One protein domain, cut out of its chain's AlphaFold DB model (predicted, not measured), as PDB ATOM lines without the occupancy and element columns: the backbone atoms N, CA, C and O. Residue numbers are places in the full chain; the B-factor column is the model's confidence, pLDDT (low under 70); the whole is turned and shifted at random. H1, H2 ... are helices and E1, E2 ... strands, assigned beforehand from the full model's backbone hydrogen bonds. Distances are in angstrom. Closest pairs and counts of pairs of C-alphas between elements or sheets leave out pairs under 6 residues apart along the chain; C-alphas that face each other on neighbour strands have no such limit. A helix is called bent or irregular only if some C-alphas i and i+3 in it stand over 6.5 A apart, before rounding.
ATOM      1  N   SER A  29     -29.911  57.042  32.551       93.62
ATOM      2  CA  SER A  29     -30.958  56.046  32.256       93.62
ATOM      3  C   SER A  29     -30.438  54.865  31.419       93.62
ATOM      4  O   SER A  29     -30.723  53.695  31.709       93.62
ATOM      5  N   TYR A  30     -29.622  55.146  30.398       92.50
ATOM      6  CA  TYR A  30     -29.003  54.099  29.590       92.50
ATOM      7  C   TYR A  30     -27.956  53.301  30.380       92.50
ATOM      8  O   TYR A  30     -27.950  52.070  30.314       92.50
ATOM      9  N   GLU A  31     -27.092  53.977  31.143       94.19
ATOM     10  CA  GLU A  31     -26.079  53.333  31.982       94.19
ATOM     11  C   GLU A  31     -26.722  52.374  32.989       94.19
ATOM     12  O   GLU A  31     -26.256  51.244  33.138       94.19
ATOM     13  N   GLU A  32     -27.822  52.773  33.634       92.94
ATOM     14  CA  GLU A  32     -28.585  51.911  34.542       92.94
ATOM     15  C   GLU A  32     -29.105  50.651  33.830       92.94
ATOM     16  O   GLU A  32     -28.891  49.525  34.298       92.94
ATOM     17  N   SER A  33     -29.712  50.831  32.655       90.38
ATOM     18  CA  SER A  33     -30.255  49.735  31.844       90.38
ATOM     19  C   SER A  33     -29.171  48.750  31.395       90.38
ATOM     20  O   SER A  33     -29.345  47.533  31.476       90.38
ATOM     21  N   GLN A  34     -28.012  49.246  30.963       91.50
ATOM     22  CA  GLN A  34     -26.891  48.388  30.583       91.50
ATOM     23  C   GLN A  34     -26.226  47.727  31.786       91.50
ATOM     24  O   GLN A  34     -25.858  46.553  31.715       91.50
ATOM     25  N   MET A  35     -26.097  48.429  32.915       94.06
ATOM     26  CA  MET A  35     -25.570  47.832  34.140       94.06
ATOM     27  C   MET A  35     -26.445  46.677  34.620       94.06
ATOM     28  O   MET A  35     -25.906  45.696  35.131       94.06
ATOM     29  N   TYR A  36     -27.764  46.735  34.413       92.44
ATOM     30  CA  TYR A  36     -28.640  45.591  34.654       92.44
ATOM     31  C   TYR A  36     -28.216  44.369  33.819       92.44
ATOM     32  O   TYR A  36     -27.988  43.296  34.381       92.44
ATOM     33  N   VAL A  37     -28.013  44.527  32.507       91.19
ATOM     34  CA  VAL A  37     -27.557  43.445  31.608       91.19
ATOM     35  C   VAL A  37     -26.176  42.917  32.018       91.19
ATOM     36  O   VAL A  37     -25.985  41.707  32.157       91.19
ATOM     37  N   ILE A  38     -25.225  43.814  32.279       93.56
ATOM     38  CA  ILE A  38     -23.867  43.478  32.728       93.56
ATOM     39  C   ILE A  38     -23.912  42.671  34.028       93.56
ATOM     40  O   ILE A  38     -23.237  41.645  34.143       93.56
ATOM     41  N   ASN A  39     -24.729  43.090  34.996       93.25
ATOM     42  CA  ASN A  39     -24.873  42.397  36.274       93.25
ATOM     43  C   ASN A  39     -25.426  40.983  36.092       93.25
ATOM     44  O   ASN A  39     -24.927  40.061  36.733       93.25
ATOM     45  N   ARG A  40     -26.377  40.781  35.174       90.50
ATOM     46  CA  ARG A  40     -26.904  39.447  34.844       90.50
ATOM     47  C   ARG A  40     -25.832  38.527  34.269       90.50
ATOM     48  O   ARG A  40     -25.785  37.360  34.637       90.50
ATOM     49  N   ILE A  41     -24.930  39.035  33.428       91.94
ATOM     50  CA  ILE A  41     -23.784  38.248  32.936       91.94
ATOM     51  C   ILE A  41     -22.832  37.929  34.097       91.94
ATOM     52  O   ILE A  41     -22.420  36.781  34.283       91.94
ATOM     53  N   LEU A  42     -22.500  38.935  34.914       93.44
ATOM     54  CA  LEU A  42     -21.610  38.777  36.063       93.44
ATOM     55  C   LEU A  42     -22.155  37.782  37.095       93.44
ATOM     56  O   LEU A  42     -21.355  37.081  37.708       93.44
ATOM     57  N   GLU A  43     -23.472  37.654  37.274       92.25
ATOM     58  CA  GLU A  43     -24.077  36.637  38.150       92.25
ATOM     59  C   GLU A  43     -23.609  35.214  37.824       92.25
ATOM     60  O   GLU A  43     -23.391  34.429  38.746       92.25
ATOM     61  N   TYR A  44     -23.373  34.895  36.548       90.75
ATOM     62  CA  TYR A  44     -22.844  33.590  36.153       90.75
ATOM     63  C   TYR A  44     -21.348  33.474  36.442       90.75
ATOM     64  O   TYR A  44     -20.889  32.489  37.021       90.75
ATOM     65  N   ILE A  45     -20.565  34.469  36.019       92.12
ATOM     66  CA  ILE A  45     -19.115  34.302  35.857       92.12
ATOM     67  C   ILE A  45     -18.270  34.935  36.966       92.12
ATOM     68  O   ILE A  45     -17.110  34.546  37.116       92.12
ATOM     69  N   LYS A  46     -18.807  35.856  37.780       93.69
ATOM     70  CA  LYS A  46     -18.013  36.639  38.751       93.69
ATOM     71  C   LYS A  46     -17.267  35.773  39.759       93.69
ATOM     72  O   LYS A  46     -16.113  36.044  40.068       93.69
ATOM     73  N   ASP A  47     -17.868  34.668  40.199       93.25
ATOM     74  CA  ASP A  47     -17.243  33.791  41.192       93.25
ATOM     75  C   ASP A  47     -16.093  32.941  40.620       93.25
ATOM     76  O   ASP A  47     -15.499  32.125  41.334       93.25
ATOM     77  N   SER A  48     -15.830  33.043  39.317       93.56
ATOM     78  CA  SER A  48     -14.651  32.461  38.675       93.56
ATOM     79  C   SER A  48     -13.461  33.428  38.636       93.56
ATOM     80  O   SER A  48     -12.330  32.998  38.376       93.56
ATOM     81  N   PHE A  49     -13.697  34.711  38.926       94.75
ATOM     82  CA  PHE A  49     -12.693  35.763  38.902       94.75
ATOM     83  C   PHE A  49     -11.931  35.865  40.228       94.75
ATOM     84  O   PHE A  49     -12.435  35.531  41.298       94.75
ATOM     85  N   THR A  50     -10.680  36.313  40.146       94.38
ATOM     86  CA  THR A  50      -9.909  36.800  41.296       94.38
ATOM     87  C   THR A  50     -10.305  38.237  41.611       94.38
ATOM     88  O   THR A  50     -10.472  38.583  42.774       94.38
ATOM     89  N   ASP A  51     -10.431  39.055  40.565       93.69
ATOM     90  CA  ASP A  51     -10.749  40.478  40.630       93.69
ATOM     91  C   ASP A  51     -11.375  40.918  39.298       93.69
ATOM     92  O   ASP A  51     -11.123  40.301  38.253       93.69
ATOM     93  N   TYR A  52     -12.199  41.961  39.333       95.31
ATOM     94  CA  TYR A  52     -12.812  42.562  38.154       95.31
ATOM     95  C   TYR A  52     -13.284  43.995  38.429       95.31
ATOM     96  O   TYR A  52     -13.668  44.350  39.541       95.31
ATOM     97  N   SER A  53     -13.342  44.808  37.377       95.12
ATOM     98  CA  SER A  53     -14.017  46.105  37.394       95.12
ATOM     99  C   SER A  53     -14.681  46.328  36.049       95.12
ATOM    100  O   SER A  53     -13.981  46.455  35.048       95.12
ATOM    101  N   ILE A  54     -16.013  46.410  36.044       96.00
ATOM    102  CA  ILE A  54     -16.817  46.752  34.868       96.00
ATOM    103  C   ILE A  54     -17.618  48.014  35.192       96.00
ATOM    104  O   ILE A  54     -18.450  47.986  36.100       96.00
ATOM    105  N   LYS A  55     -17.313  49.130  34.525       92.50
ATOM    106  CA  LYS A  55     -17.928  50.445  34.753       92.50
ATOM    107  C   LYS A  55     -17.890  51.284  33.478       92.50
ATOM    108  O   LYS A  55     -16.938  51.199  32.706       92.50
ATOM    109  N   PHE A  56     -18.856  52.183  33.335       92.12
ATOM    110  CA  PHE A  56     -18.800  53.247  32.338       92.12
ATOM    111  C   PHE A  56     -17.612  54.185  32.585       92.12
ATOM    112  O   PHE A  56     -17.175  54.382  33.727       92.12
ATOM    113  N   ASN A  57     -17.080  54.750  31.497       80.19
ATOM    114  CA  ASN A  57     -16.022  55.768  31.510       80.19
ATOM    115  C   ASN A  57     -14.724  55.352  32.237       80.19
ATOM    116  O   ASN A  57     -13.975  56.198  32.725       80.19
ATOM    117  N   ASN A  58     -14.439  54.047  32.316       81.00
ATOM    118  CA  ASN A  58     -13.265  53.486  32.981       81.00
ATOM    119  C   ASN A  58     -12.590  52.399  32.141       81.00
ATOM    120  O   ASN A  58     -13.160  51.848  31.204       81.00
ATOM    121  N   LYS A  59     -11.352  52.054  32.511       86.88
ATOM    122  CA  LYS A  59     -10.684  50.869  31.969       86.88
ATOM    123  C   LYS A  59     -11.244  49.627  32.650       86.88
ATOM    124  O   LYS A  59     -10.906  49.361  33.804       86.88
ATOM    125  N   ASN A  60     -12.076  48.881  31.934       95.31
ATOM    126  CA  ASN A  60     -12.577  47.616  32.443       95.31
ATOM    127  C   ASN A  60     -11.468  46.566  32.497       95.31
ATOM    128  O   ASN A  60     -10.539  46.569  31.683       95.31
ATOM    129  N   PHE A  61     -11.594  45.634  33.435       95.81
ATOM    130  CA  PHE A  61     -10.741  44.456  33.497       95.81
ATOM    131  C   PHE A  61     -11.463  43.287  34.163       95.81
ATOM    132  O   PHE A  61     -12.380  43.468  34.965       95.81
ATOM    133  N   ILE A  62     -10.983  42.086  33.863       95.75
ATOM    134  CA  ILE A  62     -11.323  40.850  34.561       95.75
ATOM    135  C   ILE A  62     -10.036  40.052  34.776       95.75
ATOM    136  O   ILE A  62      -9.098  40.153  33.986       95.75
ATOM    137  N   SER A  63      -9.976  39.262  35.840       94.00
ATOM    138  CA  SER A  63      -8.866  38.349  36.106       94.00
ATOM    139  C   SER A  63      -9.421  36.992  36.500       94.00
ATOM    140  O   SER A  63     -10.084  36.873  37.526       94.00
ATOM    141  N   VAL A  64      -9.169  35.951  35.708       93.62
ATOM    142  CA  VAL A  64      -9.720  34.611  35.961       93.62
ATOM    143  C   VAL A  64      -8.878  33.861  36.998       93.62
ATOM    144  O   VAL A  64      -7.687  33.632  36.792       93.62
ATOM    145  N   ARG A  65      -9.508  33.413  38.095       89.75
ATOM    146  CA  ARG A  65      -8.879  32.551  39.112       89.75
ATOM    147  C   ARG A  65      -9.050  31.080  38.772       89.75
ATOM    148  O   ARG A  65      -8.089  30.324  38.662       89.75
ATOM    149  N   CYS A  66     -10.309  30.664  38.653       89.94
ATOM    150  CA  CYS A  66     -10.686  29.267  38.513       89.94
ATOM    151  C   CYS A  66     -11.102  29.003  37.068       89.94
ATOM    152  O   CYS A  66     -12.254  29.200  36.696       89.94
ATOM    153  N   LYS A  67     -10.141  28.543  36.261       91.44
ATOM    154  CA  LYS A  67     -10.307  28.305  34.817       91.44
ATOM    155  C   LYS A  67     -11.471  27.365  34.512       91.44
ATOM    156  O   LYS A  67     -12.292  27.674  33.662       91.44
ATOM    157  N   TYR A  68     -11.574  26.259  35.248       90.62
ATOM    158  CA  TYR A  68     -12.672  25.306  35.083       90.62
ATOM    159  C   TYR A  68     -14.031  25.943  35.371       90.62
ATOM    160  O   TYR A  68     -14.926  25.899  34.533       90.62
ATOM    161  N   LYS A  69     -14.162  26.604  36.530       93.81
ATOM    162  CA  LYS A  69     -15.399  27.292  36.910       93.81
ATOM    163  C   LYS A  69     -15.768  28.371  35.895       93.81
ATOM    164  O   LYS A  69     -16.939  28.501  35.575       93.81
ATOM    165  N   PHE A  70     -14.787  29.099  35.363       95.31
ATOM    166  CA  PHE A  70     -15.012  30.101  34.325       95.31
ATOM    167  C   PHE A  70     -15.611  29.483  33.059       95.31
ATOM    168  O   PHE A  70     -16.652  29.946  32.602       95.31
ATOM    169  N   ILE A  71     -15.020  28.400  32.539       94.56
ATOM    170  CA  ILE A  71     -15.540  27.719  31.344       94.56
ATOM    171  C   ILE A  71     -16.944  27.154  31.607       94.56
ATOM    172  O   ILE A  71     -17.849  27.377  30.808       94.56
ATOM    173  N   MET A  72     -17.144  26.459  32.731       93.75
ATOM    174  CA  MET A  72     -18.442  25.869  33.079       93.75
ATOM    175  C   MET A  72     -19.535  26.929  33.211       93.75
ATOM    176  O   MET A  72     -20.622  26.756  32.673       93.75
ATOM    177  N   LYS A  73     -19.242  28.057  33.868       93.44
ATOM    178  CA  LYS A  73     -20.203  29.154  34.024       93.44
ATOM    179  C   LYS A  73     -20.501  29.886  32.724       93.44
ATOM    180  O   LYS A  73     -21.645  30.272  32.514       93.44
ATOM    181  N   LEU A  74     -19.518  30.022  31.833       93.00
ATOM    182  CA  LEU A  74     -19.783  30.495  30.476       93.00
ATOM    183  C   LEU A  74     -20.681  29.518  29.710       93.00
ATOM    184  O   LEU A  74     -21.585  29.962  29.012       93.00
ATOM    185  N   LYS A  75     -20.489  28.201  29.863       92.56
ATOM    186  CA  LYS A  75     -21.367  27.213  29.226       92.56
ATOM    187  C   LYS A  75     -22.798  27.286  29.766       92.56
ATOM    188  O   LYS A  75     -23.725  27.372  28.973       92.56
ATOM    189  N   GLU A  76     -22.972  27.355  31.087       91.12
ATOM    190  CA  GLU A  76     -24.287  27.570  31.712       91.12
ATOM    191  C   GLU A  76     -24.962  28.854  31.203       91.12
ATOM    192  O   GLU A  76     -26.156  28.853  30.913       91.12
ATOM    193  N   PHE A  77     -24.197  29.941  31.049       89.88
ATOM    194  CA  PHE A  77     -24.693  31.188  30.470       89.88
ATOM    195  C   PHE A  77     -25.181  30.991  29.025       89.88
ATOM    196  O   PHE A  77     -26.268  31.454  28.679       89.88
ATOM    197  N   PHE A  78     -24.430  30.259  28.196       86.25
ATOM    198  CA  PHE A  78     -24.821  29.947  26.816       86.25
ATOM    199  C   PHE A  78     -26.050  29.054  26.698       86.25
ATOM    200  O   PHE A  78     -26.830  29.216  25.758       86.25
ATOM    201  N   ASP A  79     -26.220  28.136  27.641       85.50
ATOM    202  CA  ASP A  79     -27.362  27.226  27.687       85.50
ATOM    203  C   ASP A  79     -28.612  27.892  28.286       85.50
ATOM    204  O   ASP A  79     -29.703  27.331  28.208       85.50
ATOM    205  N   SER A  80     -28.479  29.096  28.852       85.31
ATOM    206  CA  SER A  80     -29.607  29.878  29.357       85.31
ATOM    207  C   SER A  80     -30.388  30.580  28.235       85.31
ATOM    208  O   SER A  80     -29.859  30.875  27.158       85.31
ATOM    209  N   ASP A  81     -31.646  30.924  28.523       81.94
ATOM    210  CA  ASP A  81     -32.518  31.718  27.638       81.94
ATOM    211  C   ASP A  81     -32.162  33.219  27.620       81.94
ATOM    212  O   ASP A  81     -32.923  34.051  27.125       81.94
ATOM    213  N   PHE A  82     -31.015  33.602  28.185       73.81
ATOM    214  CA  PHE A  82     -30.592  34.993  28.246       73.81
ATOM    215  C   PHE A  82     -30.060  35.489  26.893       73.81
ATOM    216  O   PHE A  82     -29.248  34.837  26.233       73.81
ATOM    217  N   TYR A  83     -30.483  36.695  26.515       61.94
ATOM    218  CA  TYR A  83     -29.947  37.462  25.394       61.94
ATOM    219  C   TYR A  83     -29.316  38.744  25.958       61.94
ATOM    220  O   TYR A  83     -29.954  39.379  26.800       61.94
ATOM    221  N   PRO A  84     -28.106  39.160  25.539       65.12
ATOM    222  CA  PRO A  84     -27.311  38.682  24.401       65.12
ATOM    223  C   PRO A  84     -26.347  37.531  24.740       65.12
ATOM    224  O   PRO A  84     -25.704  37.531  25.787       65.12
ATOM    225  N   LYS A  85     -26.194  36.572  23.816       74.19
ATOM    226  CA  LYS A  85     -25.147  35.538  23.894       74.19
ATOM    227  C   LYS A  85     -23.830  36.093  23.342       74.19
ATOM    228  O   LYS A  85     -23.828  36.791  22.333       74.19
ATOM    229  N   LEU A  86     -22.714  35.772  23.996       81.00
ATOM    230  CA  LEU A  86     -21.378  36.166  23.537       81.00
ATOM    231  C   LEU A  86     -20.970  35.329  22.310       81.00
ATOM    232  O   LEU A  86     -21.240  34.135  22.253       81.00
ATOM    233  N   ASP A  87     -20.247  35.893  21.349       83.00
ATOM    234  CA  ASP A  87     -19.757  35.116  20.197       83.00
ATOM    235  C   ASP A  87     -18.506  34.279  20.553       83.00
ATOM    236  O   ASP A  87     -17.391  34.547  20.107       83.00
ATOM    237  N   CYS A  88     -18.653  33.317  21.474       88.12
ATOM    238  CA  CYS A  88     -17.567  32.420  21.886       88.12
ATOM    239  C   CYS A  88     -18.000  31.014  22.326       88.12
ATOM    240  O   CYS A  88     -17.201  30.288  22.922       88.12
ATOM    241  N   GLU A  89     -19.222  30.583  22.007       90.69
ATOM    242  CA  GLU A  89     -19.736  29.273  22.434       90.69
ATOM    243  C   GLU A  89     -18.853  28.106  21.954       90.69
ATOM    244  O   GLU A  89     -18.508  27.215  22.733       90.69
ATOM    245  N   GLN A  90     -18.410  28.132  20.692       92.31
ATOM    246  CA  GLN A  90     -17.521  27.094  20.162       92.31
ATOM    247  C   GLN A  90     -16.199  27.028  20.941       92.31
ATOM    248  O   GLN A  90     -15.710  25.944  21.257       92.31
ATOM    249  N   LEU A  91     -15.639  28.184  21.298       94.31
ATOM    250  CA  LEU A  91     -14.390  28.265  22.050       94.31
ATOM    251  C   LEU A  91     -14.549  27.718  23.478       94.31
ATOM    252  O   LEU A  91     -13.636  27.059  23.983       94.31
ATOM    253  N   VAL A  92     -15.711  27.934  24.104       94.12
ATOM    254  CA  VAL A  92     -16.071  27.324  25.394       94.12
ATOM    255  C   VAL A  92     -16.143  25.803  25.275       94.12
ATOM    256  O   VAL A  92     -15.517  25.105  26.072       94.12
ATOM    257  N   ASN A  93     -16.834  25.282  24.258       93.81
ATOM    258  CA  ASN A  93     -16.949  23.840  24.031       93.81
ATOM    259  C   ASN A  93     -15.577  23.190  23.792       93.81
ATOM    260  O   ASN A  93     -15.268  22.155  24.388       93.81
ATOM    261  N   ASP A  94     -14.714  23.819  22.994       93.12
ATOM    262  CA  ASP A  94     -13.344  23.352  22.779       93.12
ATOM    263  C   ASP A  94     -12.526  23.332  24.082       93.12
ATOM    264  O   ASP A  94     -11.752  22.402  24.331       93.12
ATOM    265  N   ALA A  95     -12.666  24.372  24.911       93.69
ATOM    266  CA  ALA A  95     -11.969  24.473  26.187       93.69
ATOM    267  C   ALA A  95     -12.439  23.387  27.169       93.69
ATOM    268  O   ALA A  95     -11.599  22.785  27.838       93.69
ATOM    269  N   LEU A  96     -13.741  23.075  27.204       92.62
ATOM    270  CA  LEU A  96     -14.297  21.960  27.984       92.62
ATOM    271  C   LEU A  96     -13.773  20.607  27.507       92.62
ATOM    272  O   LEU A  96     -13.362  19.783  28.321       92.62
ATOM    273  N   GLN A  97     -13.744  20.370  26.194       90.81
ATOM    274  CA  GLN A  97     -13.220  19.117  25.649       90.81
ATOM    275  C   GLN A  97     -11.746  18.920  25.994       90.81
ATOM    276  O   GLN A  97     -11.339  17.812  26.342       90.81
ATOM    277  N   LEU A  98     -10.937  19.981  25.912       89.06
ATOM    278  CA  LEU A  98      -9.553  19.933  26.373       89.06
ATOM    279  C   LEU A  98      -9.499  19.670  27.875       89.06
ATOM    280  O   LEU A  98      -8.752  18.787  28.277       89.06
ATOM    281  N   TYR A  99     -10.316  20.364  28.675       86.25
ATOM    282  CA  TYR A  99     -10.386  20.163  30.123       86.25
ATOM    283  C   TYR A  99     -10.607  18.684  30.493       86.25
ATOM    284  O   TYR A  99      -9.810  18.089  31.218       86.25
ATOM    285  N   ASN A 100     -11.629  18.063  29.900       84.62
ATOM    286  CA  ASN A 100     -11.991  16.665  30.143       84.62
ATOM    287  C   ASN A 100     -10.890  15.682  29.711       84.62
ATOM    288  O   ASN A 100     -10.759  14.600  30.284       84.62
ATOM    289  N   LYS A 101     -10.067  16.037  28.716       82.12
ATOM    290  CA  LYS A 101      -8.904  15.224  28.326       82.12
ATOM    291  C   LYS A 101      -7.799  15.238  29.389       82.12
ATOM    292  O   LYS A 101      -7.120  14.227  29.524       82.12
ATOM    293  N   PHE A 102      -7.626  16.321  30.159       73.00
ATOM    294  CA  PHE A 102      -6.641  16.350  31.257       73.00
ATOM    295  C   PHE A 102      -7.055  15.526  32.456       73.00
ATOM    296  O   PHE A 102      -6.199  14.887  33.055       73.00
ATOM    297  N   GLU A 103      -8.336  15.576  32.823       70.38
ATOM    298  CA  GLU A 103      -8.841  14.875  34.007       70.38
ATOM    299  C   GLU A 103      -8.617  13.357  33.904       70.38
ATOM    300  O   GLU A 103      -8.425  12.681  34.910       70.38
ATOM    301  N   ASN A 104      -8.548  12.841  32.672       66.06
ATOM    302  CA  ASN A 104      -8.379  11.423  32.366       66.06
ATOM    303  C   ASN A 104      -6.943  11.017  31.969       66.06
ATOM    304  O   ASN A 104      -6.707   9.848  31.664       66.06
ATOM    305  N   ALA A 105      -5.984  11.949  31.929       63.84
ATOM    306  CA  ALA A 105      -4.618  11.676  31.476       63.84
ATOM    307  C   ALA A 105      -3.675  11.309  32.636       63.84
ATOM    308  O   ALA A 105      -3.740  11.884  33.722       63.84
ATOM    309  N   VAL A 106      -2.741  10.383  32.389       60.62
ATOM    310  CA  VAL A 106      -1.651  10.078  33.331       60.62
ATOM    311  C   VAL A 106      -0.743  11.304  33.437       60.62
ATOM    312  O   VAL A 106      -0.207  11.777  32.433       60.62
ATOM    313  N   TYR A 107      -0.586  11.827  34.652       61.34
ATOM    314  CA  TYR A 107       0.252  12.992  34.922       61.34
ATOM    315  C   TYR A 107       1.693  12.762  34.418       61.34
ATOM    316  O   TYR A 107       2.260  11.693  34.636       61.34
ATOM    317  N   PHE A 108       2.287  13.800  33.805       62.03
ATOM    318  CA  PHE A 108       3.714  13.914  33.430       62.03
ATOM    319  C   PHE A 108       4.187  13.334  32.075       62.03
ATOM    320  O   PHE A 108       5.324  12.874  31.982       62.03
ATOM    321  N   ASN A 109       3.403  13.434  30.994       70.94
ATOM    322  CA  ASN A 109       3.934  13.298  29.623       70.94
ATOM    323  C   ASN A 109       3.940  14.647  28.859       70.94
ATOM    324  O   ASN A 109       3.281  15.609  29.252       70.94
ATOM    325  N   GLU A 110       4.713  14.750  27.774       78.56
ATOM    326  CA  GLU A 110       4.831  15.983  26.967       78.56
ATOM    327  C   GLU A 110       3.474  16.449  26.401       78.56
ATOM    328  O   GLU A 110       3.177  17.644  26.335       78.56
ATOM    329  N   GLU A 111       2.608  15.494  26.061       77.31
ATOM    330  CA  GLU A 111       1.241  15.740  25.605       77.31
ATOM    331  C   GLU A 111       0.404  16.486  26.658       77.31
ATOM    332  O   GLU A 111      -0.307  17.437  26.324       77.31
ATOM    333  N   TYR A 112       0.543  16.129  27.937       79.44
ATOM    334  CA  TYR A 112      -0.113  16.799  29.056       79.44
ATOM    335  C   TYR A 112       0.304  18.274  29.156       79.44
ATOM    336  O   TYR A 112      -0.553  19.160  29.216       79.44
ATOM    337  N   CYS A 113       1.608  18.560  29.090       81.88
ATOM    338  CA  CYS A 113       2.130  19.931  29.104       81.88
ATOM    339  C   CYS A 113       1.616  20.753  27.910       81.88
ATOM    340  O   CYS A 113       1.146  21.882  28.086       81.88
ATOM    341  N   ASN A 114       1.646  20.172  26.706       85.44
ATOM    342  CA  ASN A 114       1.160  20.812  25.482       85.44
ATOM    343  C   ASN A 114      -0.329  21.136  25.552       85.44
ATOM    344  O   ASN A 114      -0.764  22.217  25.147       85.44
ATOM    345  N   ASN A 115      -1.119  20.214  26.087       84.56
ATOM    346  CA  ASN A 115      -2.532  20.451  26.267       84.56
ATOM    347  C   ASN A 115      -2.733  21.597  27.287       84.56
ATOM    348  O   ASN A 115      -3.500  22.512  26.987       84.56
ATOM    349  N   ILE A 116      -2.034  21.630  28.437       87.12
ATOM    350  CA  ILE A 116      -2.237  22.674  29.469       87.12
ATOM    351  C   ILE A 116      -1.981  24.052  28.872       87.12
ATOM    352  O   ILE A 116      -2.736  24.997  29.107       87.12
ATOM    353  N   TYR A 117      -0.925  24.155  28.069       89.62
ATOM    354  CA  TYR A 117      -0.608  25.366  27.338       89.62
ATOM    355  C   TYR A 117      -1.757  25.787  26.405       89.62
ATOM    356  O   TYR A 117      -2.219  26.926  26.486       89.62
ATOM    357  N   LYS A 118      -2.301  24.863  25.598       91.62
ATOM    358  CA  LYS A 118      -3.466  25.128  24.728       91.62
ATOM    359  C   LYS A 118      -4.698  25.577  25.516       91.62
ATOM    360  O   LYS A 118      -5.378  26.510  25.094       91.62
ATOM    361  N   LEU A 119      -4.979  24.948  26.657       91.69
ATOM    362  CA  LEU A 119      -6.089  25.342  27.525       91.69
ATOM    363  C   LEU A 119      -5.893  26.770  28.047       91.69
ATOM    364  O   LEU A 119      -6.823  27.568  28.001       91.69
ATOM    365  N   ASN A 120      -4.685  27.117  28.495       91.81
ATOM    366  CA  ASN A 120      -4.379  28.465  28.979       91.81
ATOM    367  C   ASN A 120      -4.565  29.531  27.895       91.81
ATOM    368  O   ASN A 120      -5.095  30.599  28.192       91.81
ATOM    369  N   LEU A 121      -4.174  29.233  26.653       94.50
ATOM    370  CA  LEU A 121      -4.406  30.128  25.519       94.50
ATOM    371  C   LEU A 121      -5.901  30.349  25.274       94.50
ATOM    372  O   LEU A 121      -6.333  31.497  25.209       94.50
ATOM    373  N   LYS A 122      -6.702  29.276  25.230       95.00
ATOM    374  CA  LYS A 122      -8.160  29.389  25.047       95.00
ATOM    375  C   LYS A 122      -8.839  30.136  26.193       95.00
ATOM    376  O   LYS A 122      -9.716  30.952  25.947       95.00
ATOM    377  N   ILE A 123      -8.417  29.912  27.440       94.25
ATOM    378  CA  ILE A 123      -8.909  30.686  28.590       94.25
ATOM    379  C   ILE A 123      -8.620  32.174  28.406       94.25
ATOM    380  O   ILE A 123      -9.500  32.994  28.652       94.25
ATOM    381  N   LYS A 124      -7.404  32.529  27.975       95.50
ATOM    382  CA  LYS A 124      -7.044  33.935  27.789       95.50
ATOM    383  C   LYS A 124      -7.826  34.578  26.646       95.50
ATOM    384  O   LYS A 124      -8.211  35.737  26.738       95.50
ATOM    385  N   GLU A 125      -8.084  33.822  25.587       95.94
ATOM    386  CA  GLU A 125      -8.936  34.254  24.486       95.94
ATOM    387  C   GLU A 125     -10.387  34.475  24.948       95.94
ATOM    388  O   GLU A 125     -10.944  35.539  24.688       95.94
ATOM    389  N   LEU A 126     -10.958  33.547  25.725       95.62
ATOM    390  CA  LEU A 126     -12.280  33.711  26.344       95.62
ATOM    391  C   LEU A 126     -12.338  34.943  27.253       95.62
ATOM    392  O   LEU A 126     -13.288  35.717  27.177       95.62
ATOM    393  N   GLU A 127     -11.315  35.153  28.081       95.12
ATOM    394  CA  GLU A 127     -11.188  36.332  28.940       95.12
ATOM    395  C   GLU A 127     -11.215  37.626  28.112       95.12
ATOM    396  O   GLU A 127     -11.978  38.546  28.407       95.12
ATOM    397  N   ASN A 128     -10.441  37.681  27.026       95.25
ATOM    398  CA  ASN A 128     -10.408  38.839  26.138       95.25
ATOM    399  C   ASN A 128     -11.755  39.078  25.445       95.25
ATOM    400  O   ASN A 128     -12.157  40.231  25.299       95.25
ATOM    401  N   ILE A 129     -12.463  38.022  25.032       94.44
ATOM    402  CA  ILE A 129     -13.787  38.150  24.408       94.44
ATOM    403  C   ILE A 129     -14.802  38.683  25.417       94.44
ATOM    404  O   ILE A 129     -15.515  39.635  25.109       94.44
ATOM    405  N   VAL A 130     -14.855  38.120  26.627       93.81
ATOM    406  CA  VAL A 130     -15.748  38.603  27.693       93.81
ATOM    407  C   VAL A 130     -15.458  40.072  28.002       93.81
ATOM    408  O   VAL A 130     -16.374  40.889  28.045       93.81
ATOM    409  N   LEU A 131     -14.180  40.434  28.144       94.81
ATOM    410  CA  LEU A 131     -13.778  41.812  28.404       94.81
ATOM    411  C   LEU A 131     -14.139  42.757  27.252       94.81
ATOM    412  O   LEU A 131     -14.602  43.867  27.499       94.81
ATOM    413  N   ARG A 132     -13.947  42.330  25.998       93.62
ATOM    414  CA  ARG A 132     -14.337  43.109  24.818       93.62
ATOM    415  C   ARG A 132     -15.838  43.391  24.815       93.62
ATOM    416  O   ARG A 132     -16.209  44.540  24.630       93.62
ATOM    417  N   ASN A 133     -16.670  42.389  25.096       91.69
ATOM    418  CA  ASN A 133     -18.120  42.576  25.171       91.69
ATOM    419  C   ASN A 133     -18.511  43.563  26.278       91.69
ATOM    420  O   ASN A 133     -19.322  44.452  26.044       91.69
ATOM    421  N   PHE A 134     -17.900  43.475  27.465       93.25
ATOM    422  CA  PHE A 134     -18.136  44.479  28.505       93.25
ATOM    423  C   PHE A 134     -17.695  45.879  28.069       93.25
ATOM    424  O   PHE A 134     -18.413  46.843  28.308       93.25
ATOM    425  N   ASN A 135     -16.550  46.004  27.393       93.12
ATOM    426  CA  ASN A 135     -16.111  47.286  26.845       93.12
ATOM    427  C   ASN A 135     -17.113  47.845  25.835       93.12
ATOM    428  O   ASN A 135     -17.444  49.015  25.937       93.12
ATOM    429  N   GLU A 136     -17.625  47.022  24.922       90.25
ATOM    430  CA  GLU A 136     -18.643  47.426  23.946       90.25
ATOM    431  C   GLU A 136     -19.937  47.879  24.637       90.25
ATOM    432  O   GLU A 136     -20.443  48.948  24.319       90.25
ATOM    433  N   MET A 137     -20.419  47.142  25.643       90.12
ATOM    434  CA  MET A 137     -21.608  47.519  26.427       90.12
ATOM    435  C   MET A 137     -21.417  48.821  27.218       90.12
ATOM    436  O   MET A 137     -22.363  49.585  27.399       90.12
ATOM    437  N   THR A 138     -20.197  49.068  27.707       92.75
ATOM    438  CA  THR A 138     -19.865  50.269  28.498       92.75
ATOM    439  C   THR A 138     -19.372  51.456  27.670       92.75
ATOM    440  O   THR A 138     -19.120  52.526  28.226       92.75
ATOM    441  N   ASN A 139     -19.192  51.281  26.361       89.56
ATOM    442  CA  ASN A 139     -18.743  52.340  25.471       89.56
ATOM    443  C   ASN A 139     -19.959  53.070  24.909       89.56
ATOM    444  O   ASN A 139     -20.749  52.497  24.164       89.56
ATOM    445  N   ILE A 140     -20.090  54.342  25.266       86.19
ATOM    446  CA  ILE A 140     -21.197  55.186  24.839       86.19
ATOM    447  C   ILE A 140     -20.624  56.384  24.105       86.19
ATOM    448  O   ILE A 140     -19.809  57.123  24.659       86.19
ATOM    449  N   ASP A 141     -21.097  56.604  22.887       88.19
ATOM    450  CA  ASP A 141     -20.894  57.864  22.188       88.19
ATOM    451  C   ASP A 141     -22.168  58.724  22.191       88.19
ATOM    452  O   ASP A 141     -23.281  58.274  22.476       88.19
ATOM    453  N   GLU A 142     -21.984  60.016  21.920       88.12
ATOM    454  CA  GLU A 142     -23.072  60.992  21.935       88.12
ATOM    455  C   GLU A 142     -24.113  60.726  20.838       88.12
ATOM    456  O   GLU A 142     -25.299  60.986  21.049       88.12
ATOM    457  N   ASP A 143     -23.699  60.189  19.688       90.88
ATOM    458  CA  ASP A 143     -24.603  59.897  18.574       90.88
ATOM    459  C   ASP A 143     -25.562  58.752  18.933       90.88
ATOM    460  O   ASP A 143     -26.753  58.810  18.614       90.88
ATOM    461  N   PHE A 144     -25.081  57.754  19.673       90.88
ATOM    462  CA  PHE A 144     -25.895  56.668  20.196       90.88
ATOM    463  C   PHE A 144     -26.850  57.139  21.300       90.88
ATOM    464  O   PHE A 144     -28.033  56.792  21.278       90.88
ATOM    465  N   LEU A 145     -26.397  58.002  22.220       93.88
ATOM    466  CA  LEU A 145     -27.296  58.622  23.208       93.88
ATOM    467  C   LEU A 145     -28.385  59.462  22.545       93.88
ATOM    468  O   LEU A 145     -29.532  59.451  22.986       93.88
ATOM    469  N   LEU A 146     -28.045  60.172  21.472       95.69
ATOM    470  CA  LEU A 146     -29.014  60.934  20.699       95.69
ATOM    471  C   LEU A 146     -30.034  60.018  20.007       95.69
ATOM    472  O   LEU A 146     -31.217  60.353  19.955       95.69
ATOM    473  N   TYR A 147     -29.597  58.866  19.496       94.12
ATOM    474  CA  TYR A 147     -30.495  57.853  18.947       94.12
ATOM    475  C   TYR A 147     -31.479  57.340  20.009       94.12
ATOM    476  O   TYR A 147     -32.685  57.351  19.761       94.12
ATOM    477  N   ILE A 148     -30.994  56.969  21.199       93.50
ATOM    478  CA  ILE A 148     -31.840  56.534  22.325       93.50
ATOM    479  C   ILE A 148     -32.815  57.638  22.735       93.50
ATOM    480  O   ILE A 148     -33.996  57.381  22.973       93.50
ATOM    481  N   PHE A 149     -32.327  58.879  22.787       96.44
ATOM    482  CA  PHE A 149     -33.148  60.024  23.137       96.44
ATOM    483  C   PHE A 149     -34.363  60.145  22.211       96.44
ATOM    484  O   PHE A 149     -35.494  60.182  22.688       96.44
ATOM    485  N   VAL A 150     -34.124  60.166  20.896       94.81
ATOM    486  CA  VAL A 150     -35.177  60.357  19.887       94.81
ATOM    487  C   VAL A 150     -36.138  59.170  19.825       94.81
ATOM    488  O   VAL A 150     -37.337  59.382  19.691       94.81
ATOM    489  N   ASN A 151     -35.635  57.936  19.918       92.88
ATOM    490  CA  ASN A 151     -36.443  56.741  19.637       92.88
ATOM    491  C   ASN A 151     -37.138  56.138  20.863       92.88
ATOM    492  O   ASN A 151     -37.959  55.241  20.693       92.88
ATOM    493  N   SER A 152     -36.787  56.547  22.084       91.88
ATOM    494  CA  SER A 152     -37.356  55.930  23.293       91.88
ATOM    495  C   SER A 152     -37.534  56.928  24.431       91.88
ATOM    496  O   SER A 152     -38.632  57.085  24.954       91.88
ATOM    497  N   TYR A 153     -36.483  57.678  24.780       94.25
ATOM    498  CA  TYR A 153     -36.513  58.505  25.991       94.25
ATOM    499  C   TYR A 153     -37.600  59.586  25.957       94.25
ATOM    500  O   TYR A 153     -38.236  59.838  26.980       94.25
ATOM    501  N   VAL A 154     -37.799  60.243  24.805       93.56
ATOM    502  CA  VAL A 154     -38.820  61.293  24.643       93.56
ATOM    503  C   VAL A 154     -40.211  60.750  24.955       93.56
ATOM    504  O   VAL A 154     -40.921  61.366  25.740       93.56
ATOM    505  N   GLU A 155     -40.578  59.606  24.377       91.81
ATOM    506  CA  GLU A 155     -41.901  59.002  24.562       91.81
ATOM    507  C   GLU A 155     -42.130  58.557  26.013       91.81
ATOM    508  O   GLU A 155     -43.211  58.753  26.564       91.81
ATOM    509  N   GLU A 156     -41.102  57.995  26.645       92.44
ATOM    510  CA  GLU A 156     -41.204  57.431  27.991       92.44
ATOM    511  C   GLU A 156     -41.165  58.485  29.106       92.44
ATOM    512  O   GLU A 156     -41.786  58.295  30.152       92.44
ATOM    513  N   ASN A 157     -40.427  59.585  28.913       94.00
ATOM    514  CA  ASN A 157     -40.049  60.485  30.011       94.00
ATOM    515  C   ASN A 157     -40.453  61.946  29.804       94.00
ATOM    516  O   ASN A 157     -40.421  62.717  30.763       94.00
ATOM    517  N   LEU A 158     -40.800  62.363  28.584       93.94
ATOM    518  CA  LEU A 158     -41.154  63.750  28.289       93.94
ATOM    519  C   LEU A 158     -42.613  63.855  27.844       93.94
ATOM    520  O   LEU A 158     -43.104  63.079  27.033       93.94
ATOM    521  N   ASN A 159     -43.322  64.856  28.359       93.81
ATOM    522  CA  ASN A 159     -44.697  65.128  27.963       93.81
ATOM    523  C   ASN A 159     -45.032  66.623  28.080       93.81
ATOM    524  O   ASN A 159     -44.382  67.366  28.812       93.81
ATOM    525  N   ASP A 160     -46.085  67.049  27.383       92.62
ATOM    526  CA  ASP A 160     -46.485  68.463  27.299       92.62
ATOM    527  C   ASP A 160     -47.135  69.021  28.577       92.62
ATOM    528  O   ASP A 160     -47.437  70.213  28.636       92.62
TER     529      ASP A 160
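AT A GLANCE: This is residues 29 to 160 of the 178 residues of an uncharacterized protein of Clostridioides difficile CD160 (UniProt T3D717). This is a long, loose rod of helices: the longest helix, H4, runs along much of it, H3 folds back beside H4 towards one end, H1 meets H4 near its other end, and H2 slants between H1 and H3. The small hairpin of E1 and E2 packs on H4 through E2; H5 makes one far end of the rod, and residues 103 to 110 stick out at the other. The printed part has 132 residues, mostly helix, with five named helices and two antiparallel strands in the order H1 E1 E2 H2 H3 H4 H5. The radius of gyration of the C-alphas is 18.8 A, and the spans are 74 by 29 by 22 A.

HOW THE PARTS SIT: H1, residues 29 to 48, has a kink of 53 degrees near residue 42 and is irregular, with C-alphas 44 and 47 7.5 A apart. E1, residues 49 to 53, and E2, residues 61 to 64, form an antiparallel hairpin, with N 50 and O 63 within hydrogen-bond range at 2.7 A. With residues 41 to 48 alone, H1 touches H2, residues 67 to 79, at a steep tilt of 51 degrees; their closest C-alphas are Ser 48 and Phe 70, 5.0 A. H2 and H3, residues 89 to 103, touch as a helical hairpin at a steep tilt of 42 degrees, closest at C-alphas 71 and 92, 6.0 A. H3 and H4, residues 110 to 138, form another at a shallow tilt of 30 degrees, closest at C-alphas 95 and 119, 6.1 A. H4 touches H1 with residues 134 to 138 alone, at 17 degrees, a shallow tilt, opposite ways; C-alphas 34 and 137 are closest, 6.8 A. The closest C-alphas of E2 and H4 are Phe 61 and Leu 131, 6.5 A. H5, residues 142 to 157, is near H1, apart from H4, and irregular, with C-alphas 151 and 154 7.2 A apart. Each O i to N i+4 pair is within hydrogen-bond range in H2, H3 and H4, against 13 of 16 in H1 and 10 of 12 in H5.

IN THESE COORDINATES: H1 begins at C-alpha 29 (-30.958, 56.046, 32.256) and spans 29.4 A. E1 spans 10.5 A, E2 10.2 A, H2 18.5 A and H3 21.4 A. H4 spans 42.3 A, and H5, 18.8 A, ends at C-alpha 157 (-40.049, 60.485, 30.011).

THE WHOLE: The C-alphas farthest apart are Asn 109 and Asp 160, 74.8 A. The printed part has no cut and no long link. Mean pLDDT of the printed part is 89.1; residues 83 to 84 and 104 to 108 are under 70.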